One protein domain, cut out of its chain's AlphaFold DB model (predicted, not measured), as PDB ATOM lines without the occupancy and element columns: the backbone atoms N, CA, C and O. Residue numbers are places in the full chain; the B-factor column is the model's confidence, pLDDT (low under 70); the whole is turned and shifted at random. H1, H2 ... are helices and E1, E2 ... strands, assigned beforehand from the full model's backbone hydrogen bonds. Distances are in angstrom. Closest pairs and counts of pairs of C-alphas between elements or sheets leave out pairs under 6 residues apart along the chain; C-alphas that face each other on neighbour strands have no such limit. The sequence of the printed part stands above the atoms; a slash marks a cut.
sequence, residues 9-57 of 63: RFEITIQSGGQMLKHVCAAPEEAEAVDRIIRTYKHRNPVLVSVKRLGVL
ATOM      1  N   ARG A   9     -20.428 -31.362 -19.888       89.88
ATOM      2  CA  ARG A   9     -20.199 -31.534 -21.312       89.88
ATOM      3  C   ARG A   9     -18.740 -31.284 -21.629       89.88
ATOM      4  O   ARG A   9     -18.166 -30.287 -21.194       89.88
ATOM      5  N   PHE A  10     -18.193 -32.158 -22.452       92.00
ATOM      6  CA  PHE A  10     -16.845 -32.079 -22.976       92.00
ATOM      7  C   PHE A  10     -16.916 -32.126 -24.496       92.00
ATOM      8  O   PHE A  10     -17.562 -33.007 -25.063       92.00
ATOM      9  N   GLU A  11     -16.275 -31.170 -25.151       94.19
ATOM     10  CA  GLU A  11     -15.910 -31.264 -26.557       94.19
ATOM     11  C   GLU A  11     -14.564 -31.983 -26.640       94.19
ATOM     12  O   GLU A  11     -13.566 -31.517 -26.097       94.19
ATOM     13  N   ILE A  12     -14.541 -33.132 -27.297       95.19
ATOM     14  CA  ILE A  12     -13.371 -33.981 -27.476       95.19
ATOM     15  C   ILE A  12     -13.050 -33.999 -28.961       95.19
ATOM     16  O   ILE A  12     -13.884 -34.381 -29.781       95.19
ATOM     17  N   THR A  13     -11.832 -33.600 -29.301       95.56
ATOM     18  CA  THR A  13     -11.299 -33.710 -30.656       95.56
ATOM     19  C   THR A  13     -10.340 -34.888 -30.707       95.56
ATOM     20  O   THR A  13      -9.386 -34.948 -29.928       95.56
ATOM     21  N   ILE A  14     -10.586 -35.810 -31.632       95.69
ATOM     22  CA  ILE A  14      -9.695 -36.929 -31.937       95.69
ATOM     23  C   ILE A  14      -9.238 -36.849 -33.391       95.69
ATOM     24  O   ILE A  14      -9.951 -36.331 -34.249       95.69
ATOM     25  N   GLN A  15      -8.070 -37.405 -33.681       94.38
ATOM     26  CA  GLN A  15      -7.631 -37.698 -35.035       94.38
ATOM     27  C   GLN A  15      -7.767 -39.198 -35.276       94.38
ATOM     28  O   GLN A  15      -7.288 -40.009 -34.487       94.38
ATOM     29  N   SER A  16      -8.430 -39.583 -36.360       91.19
ATOM     30  CA  SER A  16      -8.604 -40.985 -36.732       91.19
ATOM     31  C   SER A  16      -8.555 -41.124 -38.248       91.19
ATOM     32  O   SER A  16      -9.269 -40.424 -38.962       91.19
ATOM     33  N   GLY A  17      -7.677 -41.999 -38.747       86.12
ATOM     34  CA  GLY A  17      -7.524 -42.234 -40.189       86.12
ATOM     35  C   GLY A  17      -7.180 -40.974 -40.994       86.12
ATOM     36  O   GLY A  17      -7.701 -40.788 -42.087       86.12
ATOM     37  N   GLY A  18      -6.366 -40.073 -40.431       87.19
ATOM     38  CA  GLY A  18      -5.989 -38.807 -41.073       87.19
ATOM     39  C   GLY A  18      -7.048 -37.700 -41.001       87.19
ATOM     40  O   GLY A  18      -6.763 -36.570 -41.387       87.19
ATOM     41  N   GLN A  19      -8.237 -37.975 -40.458       90.81
ATOM     42  CA  GLN A  19      -9.302 -36.987 -40.284       90.81
ATOM     43  C   GLN A  19      -9.374 -36.506 -38.834       90.81
ATOM     44  O   GLN A  19      -9.230 -37.299 -37.902       90.81
ATOM     45  N   MET A  20      -9.633 -35.212 -38.638       93.25
ATOM     46  CA  MET A  20     -10.000 -34.669 -37.329       93.25
ATOM     47  C   MET A  20     -11.509 -34.766 -37.125       93.25
ATOM     48  O   MET A  20     -12.289 -34.295 -37.951       93.25
ATOM     49  N   LEU A  21     -11.914 -35.346 -35.999       93.19
ATOM     50  CA  LEU A  21     -13.304 -35.524 -35.602       93.19
ATOM     51  C   LEU A  21     -13.540 -34.823 -34.269       93.19
ATOM     52  O   LEU A  21     -12.770 -34.996 -33.323       93.19
ATOM     53  N   LYS A  22     -14.622 -34.048 -34.191       94.31
ATOM     54  CA  LYS A  22     -15.070 -33.389 -32.963       94.31
ATOM     55  C   LYS A  22     -16.321 -34.067 -32.428       94.31
ATOM     56  O   LYS A  22     -17.287 -34.267 -33.160       94.31
ATOM     57  N   HIS A  23     -16.319 -34.361 -31.136       93.19
ATOM     58  CA  HIS A  23     -17.419 -35.000 -30.429       93.19
ATOM     59  C   HIS A  23     -17.806 -34.193 -29.206       93.19
ATOM     60  O   HIS A  23     -16.943 -33.739 -28.467       93.19
ATOM     61  N   VAL A  24     -19.104 -34.074 -28.941       91.06
ATOM     62  CA  VAL A  24     -19.594 -33.546 -27.667       91.06
ATOM     63  C   VAL A  24     -20.133 -34.706 -26.845       91.06
ATOM     64  O   VAL A  24     -21.085 -35.372 -27.248       91.06
ATOM     65  N   CYS A  25     -19.523 -34.950 -25.689       89.06
ATOM     66  CA  CYS A  25     -19.902 -36.017 -24.773       89.06
ATOM     67  C   CYS A  25     -20.320 -35.437 -23.419       89.06
ATOM     68  O   CYS A  25     -19.723 -34.479 -22.932       89.06
ATOM     69  N   ALA A  26     -21.356 -36.015 -22.812       88.81
ATOM     70  CA  ALA A  26     -21.782 -35.673 -21.461       88.81
ATOM     71  C   ALA A  26     -21.342 -36.776 -20.489       88.81
ATOM     72  O   ALA A  26     -21.838 -37.904 -20.578       88.81
ATOM     73  N   ALA A  27     -20.453 -36.447 -19.556       87.50
ATOM     74  CA  ALA A  27     -19.918 -37.379 -18.565       87.50
ATOM     75  C   ALA A  27     -19.753 -36.702 -17.190       87.50
ATOM     76  O   ALA A  27     -19.763 -35.470 -17.109       87.50
ATOM     77  N   PRO A  28     -19.636 -37.480 -16.099       86.12
ATOM     78  CA  PRO A  28     -19.295 -36.941 -14.782       86.12
ATOM     79  C   PRO A  28     -17.920 -36.259 -14.784       86.12
ATOM     80  O   PRO A  28     -17.775 -35.158 -14.251       86.12
ATOM     81  N   GLU A  29     -16.951 -36.885 -15.454       88.44
ATOM     82  CA  GLU A  29     -15.550 -36.471 -15.509       88.44
ATOM     83  C   GLU A  29     -15.007 -36.494 -16.940       88.44
ATOM     84  O   GLU A  29     -15.532 -37.181 -17.820       88.44
ATOM     85  N   GLU A  30     -13.928 -35.744 -17.167       90.19
ATOM     86  CA  GLU A  30     -13.276 -35.652 -18.473       90.19
ATOM     87  C   GLU A  30     -12.742 -37.011 -18.936       90.19
ATOM     88  O   GLU A  30     -12.984 -37.413 -20.074       90.19
ATOM     89  N   ALA A  31     -12.083 -37.743 -18.032       91.50
ATOM     90  CA  ALA A  31     -11.512 -39.054 -18.317       91.50
ATOM     91  C   ALA A  31     -12.579 -40.029 -18.830       91.50
ATOM     92  O   ALA A  31     -12.377 -40.680 -19.848       91.50
ATOM     93  N   GLU A  32     -13.759 -40.057 -18.203       91.50
ATOM     94  CA  GLU A  32     -14.885 -40.875 -18.664       91.50
ATOM     95  C   GLU A  32     -15.390 -40.478 -20.057       91.50
ATOM     96  O   GLU A  32     -15.785 -41.342 -20.849       91.50
ATOM     97  N   ALA A  33     -15.436 -39.177 -20.352       91.88
ATOM     98  CA  ALA A  33     -15.862 -38.684 -21.655       91.88
ATOM     99  C   ALA A  33     -14.867 -39.110 -22.742       91.88
ATOM    100  O   ALA A  33     -15.274 -39.634 -23.783       91.88
ATOM    101  N   VAL A  34     -13.571 -38.923 -22.479       92.75
ATOM    102  CA  VAL A  34     -12.475 -39.324 -23.368       92.75
ATOM    103  C   VAL A  34     -12.503 -40.828 -23.593       92.75
ATOM    104  O   VAL A  34     -12.527 -41.258 -24.745       92.75
ATOM    105  N   ASP A  35     -12.606 -41.625 -22.529       94.25
ATOM    106  CA  ASP A  35     -12.661 -43.085 -22.607       94.25
ATOM    107  C   ASP A  35     -13.799 -43.570 -23.504       94.25
ATOM    108  O   ASP A  35     -13.603 -44.457 -24.335       94.25
ATOM    109  N   ARG A  36     -14.994 -42.974 -23.392       93.00
ATOM    110  CA  ARG A  36     -16.126 -43.324 -24.267       93.00
ATOM    111  C   ARG A  36     -15.825 -43.043 -25.732       93.00
ATOM    112  O   ARG A  36     -16.127 -43.884 -26.584       93.00
ATOM    113  N   ILE A  37     -15.245 -41.882 -26.033       92.81
ATOM    114  CA  ILE A  37     -14.899 -41.520 -27.409       92.81
ATOM    115  C   ILE A  37     -13.797 -42.446 -27.931       92.81
ATOM    116  O   ILE A  37     -13.998 -43.108 -28.942       92.81
ATOM    117  N   ILE A  38     -12.685 -42.603 -27.214       92.25
ATOM    118  CA  ILE A  38     -11.573 -43.467 -27.632       92.25
ATOM    119  C   ILE A  38     -12.032 -44.917 -27.842       92.25
ATOM    120  O   ILE A  38     -11.715 -45.513 -28.873       92.25
ATOM    121  N   ARG A  39     -12.858 -45.473 -26.944       93.81
ATOM    122  CA  ARG A  39     -13.415 -46.832 -27.096       93.81
ATOM    123  C   ARG A  39     -14.272 -46.984 -28.349       93.81
ATOM    124  O   ARG A  39     -14.210 -48.035 -28.987       93.81
ATOM    125  N   THR A  40     -15.030 -45.953 -28.719       91.62
ATOM    126  CA  THR A  40     -15.853 -45.946 -29.943       91.62
ATOM    127  C   THR A  40     -14.983 -46.075 -31.195       91.62
ATOM    128  O   THR A  40     -15.360 -46.746 -32.154       91.62
ATOM    129  N   TYR A  41     -13.782 -45.498 -31.164       91.12
ATOM    130  CA  TYR A  41     -12.860 -45.487 -32.296       91.12
ATOM    131  C   TYR A  41     -11.721 -46.504 -32.180       91.12
ATOM    132  O   TYR A  41     -10.829 -46.474 -33.021       91.12
ATOM    133  N   LYS A  42     -11.746 -47.438 -31.217       89.00
ATOM    134  CA  LYS A  42     -10.622 -48.348 -30.898       89.00
ATOM    135  C   LYS A  42      -9.998 -49.075 -32.100       89.00
ATOM    136  O   LYS A  42      -8.808 -49.351 -32.096       89.00
ATOM    137  N   HIS A  43     -10.782 -49.363 -33.140       91.50
ATOM    138  CA  HIS A  43     -10.322 -50.056 -34.353       91.50
ATOM    139  C   HIS A  43      -9.659 -49.143 -35.394       91.50
ATOM    140  O   HIS A  43      -9.190 -49.621 -36.420       91.50
ATOM    141  N   ARG A  44      -9.653 -47.828 -35.165       88.50
ATOM    142  CA  ARG A  44      -9.163 -46.814 -36.105       88.50
ATOM    143  C   ARG A  44      -7.996 -45.996 -35.545       88.50
ATOM    144  O   ARG A  44      -7.773 -44.882 -36.019       88.50
ATOM    145  N   ASN A  45      -7.300 -46.529 -34.534       87.94
ATOM    146  CA  ASN A  45      -6.162 -45.900 -33.851       87.94
ATOM    147  C   ASN A  45      -6.404 -44.407 -33.551       87.94
ATOM    148  O   ASN A  45      -5.740 -43.546 -34.130       87.94
ATOM    149  N   PRO A  46      -7.406 -44.080 -32.714       92.69
ATOM    150  CA  PRO A  46      -7.764 -42.700 -32.445       92.69
ATOM    151  C   PRO A  46      -6.686 -42.052 -31.577       92.69
ATOM    152  O   PRO A  46      -6.329 -42.573 -30.523       92.69
ATOM    153  N   VAL A  47      -6.203 -40.890 -32.000       93.38
ATOM    154  CA  VAL A  47      -5.281 -40.061 -31.223       93.38
ATOM    155  C   VAL A  47      -6.075 -38.913 -30.621       93.38
ATOM    156  O   VAL A  47      -6.772 -38.193 -31.335       93.38
ATOM    157  N   LEU A  48      -5.996 -38.742 -29.304       93.00
ATOM    158  CA  LEU A  48      -6.604 -37.597 -28.638       93.00
ATOM    159  C   LEU A  48      -5.838 -36.323 -29.014       93.00
ATOM    160  O   LEU A  48      -4.627 -36.262 -28.835       93.00
ATOM    161  N   VAL A  49      -6.544 -35.314 -29.524       94.88
ATOM    162  CA  VAL A  49      -5.944 -34.034 -29.939       94.88
ATOM    163  C   VAL A  49      -6.190 -32.962 -28.887       94.88
ATOM    164  O   VAL A  49      -5.263 -32.284 -28.455       94.88
ATOM    165  N   SER A  50      -7.445 -32.782 -28.476       93.56
ATOM    166  CA  SER A  50      -7.804 -31.761 -27.493       93.56
ATOM    167  C   SER A  50      -9.094 -32.110 -26.775       93.56
ATOM    168  O   SER A  50     -10.017 -32.651 -27.388       93.56
ATOM    169  N   VAL A  51      -9.204 -31.690 -25.520       93.25
ATOM    170  CA  VAL A  51     -10.442 -31.773 -24.747       93.25
ATOM    171  C   VAL A  51     -10.778 -30.397 -24.198       93.25
ATOM    172  O   VAL A  51      -9.913 -29.684 -23.696       93.25
ATOM    173  N   LYS A  52     -12.041 -29.996 -24.332       91.94
ATOM    174  CA  LYS A  52     -12.548 -28.714 -23.856       91.94
ATOM    175  C   LYS A  52     -13.812 -28.924 -23.043       91.94
ATOM    176  O   LYS A  52     -14.799 -29.477 -23.523       91.94
ATOM    177  N   ARG A  53     -13.819 -28.416 -21.816       90.38
ATOM    178  CA  ARG A  53     -15.004 -28.412 -20.956       90.38
ATOM    179  C   ARG A  53     -15.985 -27.338 -21.430       90.38
ATOM    180  O   ARG A  53     -15.643 -26.160 -21.482       90.38
ATOM    181  N   LEU A  54     -17.206 -27.744 -21.772       85.69
ATOM    182  CA  LEU A  54     -18.288 -26.864 -22.236       85.69
ATOM    183  C   LEU A  54     -19.239 -26.427 -21.105       85.69
ATOM    184  O   LEU A  54     -20.153 -25.644 -21.346       85.69
ATOM    185  N   GLY A  55     -19.038 -26.926 -19.882       78.81
ATOM    186  CA  GLY A  55     -19.864 -26.616 -18.710       78.81
ATOM    187  C   GLY A  55     -20.891 -27.701 -18.378       78.81
ATOM    188  O   GLY A  55     -20.955 -28.747 -19.022       78.81
ATOM    189  N   VAL A  56     -21.675 -27.481 -17.322       69.94
ATOM    190  CA  VAL A  56     -22.726 -28.406 -16.863       69.94
ATOM    191  C   VAL A  56     -24.054 -28.082 -17.533       69.94
ATOM    192  O   VAL A  56     -24.456 -26.923 -17.585       69.94
ATOM    193  N   LEU A  57     -24.758 -29.108 -18.014       63.50
ATOM    194  CA  LEU A  57     -26.151 -28.940 -18.418       63.50
ATOM    195  C   LEU A  57     -27.013 -28.999 -17.148       63.50
ATOM    196  O   LEU A  57     -27.024 -30.048 -16.495       63.50
TER     197      LEU A  57
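What this domain is: This is residues 9 to 57 of the 63 residues of an uncharacterized protein of Loktanella sp. PT4BL (UniProt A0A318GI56). A strongly twisted sheet of three strands curls round one helix, H1; its other face is bare. Along 49 printed residues come E1, E2, H1 and E3; the antiparallel sheet order is E2, E1, E3, the class mixed. The whole is compact: radius of gyration of the C-alphas 10.3 A, spans 31, 16 and 11 A.

How they stand to each other: Begin at inner strand E1, residues 9 to 16, in a hairpin with E2, residues 19 to 27: N 12 and O 23, 2.7 A, are within hydrogen-bond range. E1's other antiparallel neighbour is E3, residues 47 to 56, with N 11 and O 52 at 2.8 A. H1, residues 30 to 40, every O i to N i+4 pair within range, is on one face: two layers. Its closest C-alphas to E2 are Ala 33 and Ala 27, 5.3 A. E2, H1, E3 form a split strand-helix-strand unit, E1 between the strands, crossover right-handed.

Where its parts are: Find C-alpha 9 at (-20.199, -31.534, -21.312), where E1 begins. E3, 25.4 A long, bends by 53 degrees at residue 50, ending at (-22.726, -28.406, -16.863).

The domain as a whole: The printed part has no cut; residues 56 to 57 have pLDDT under 70.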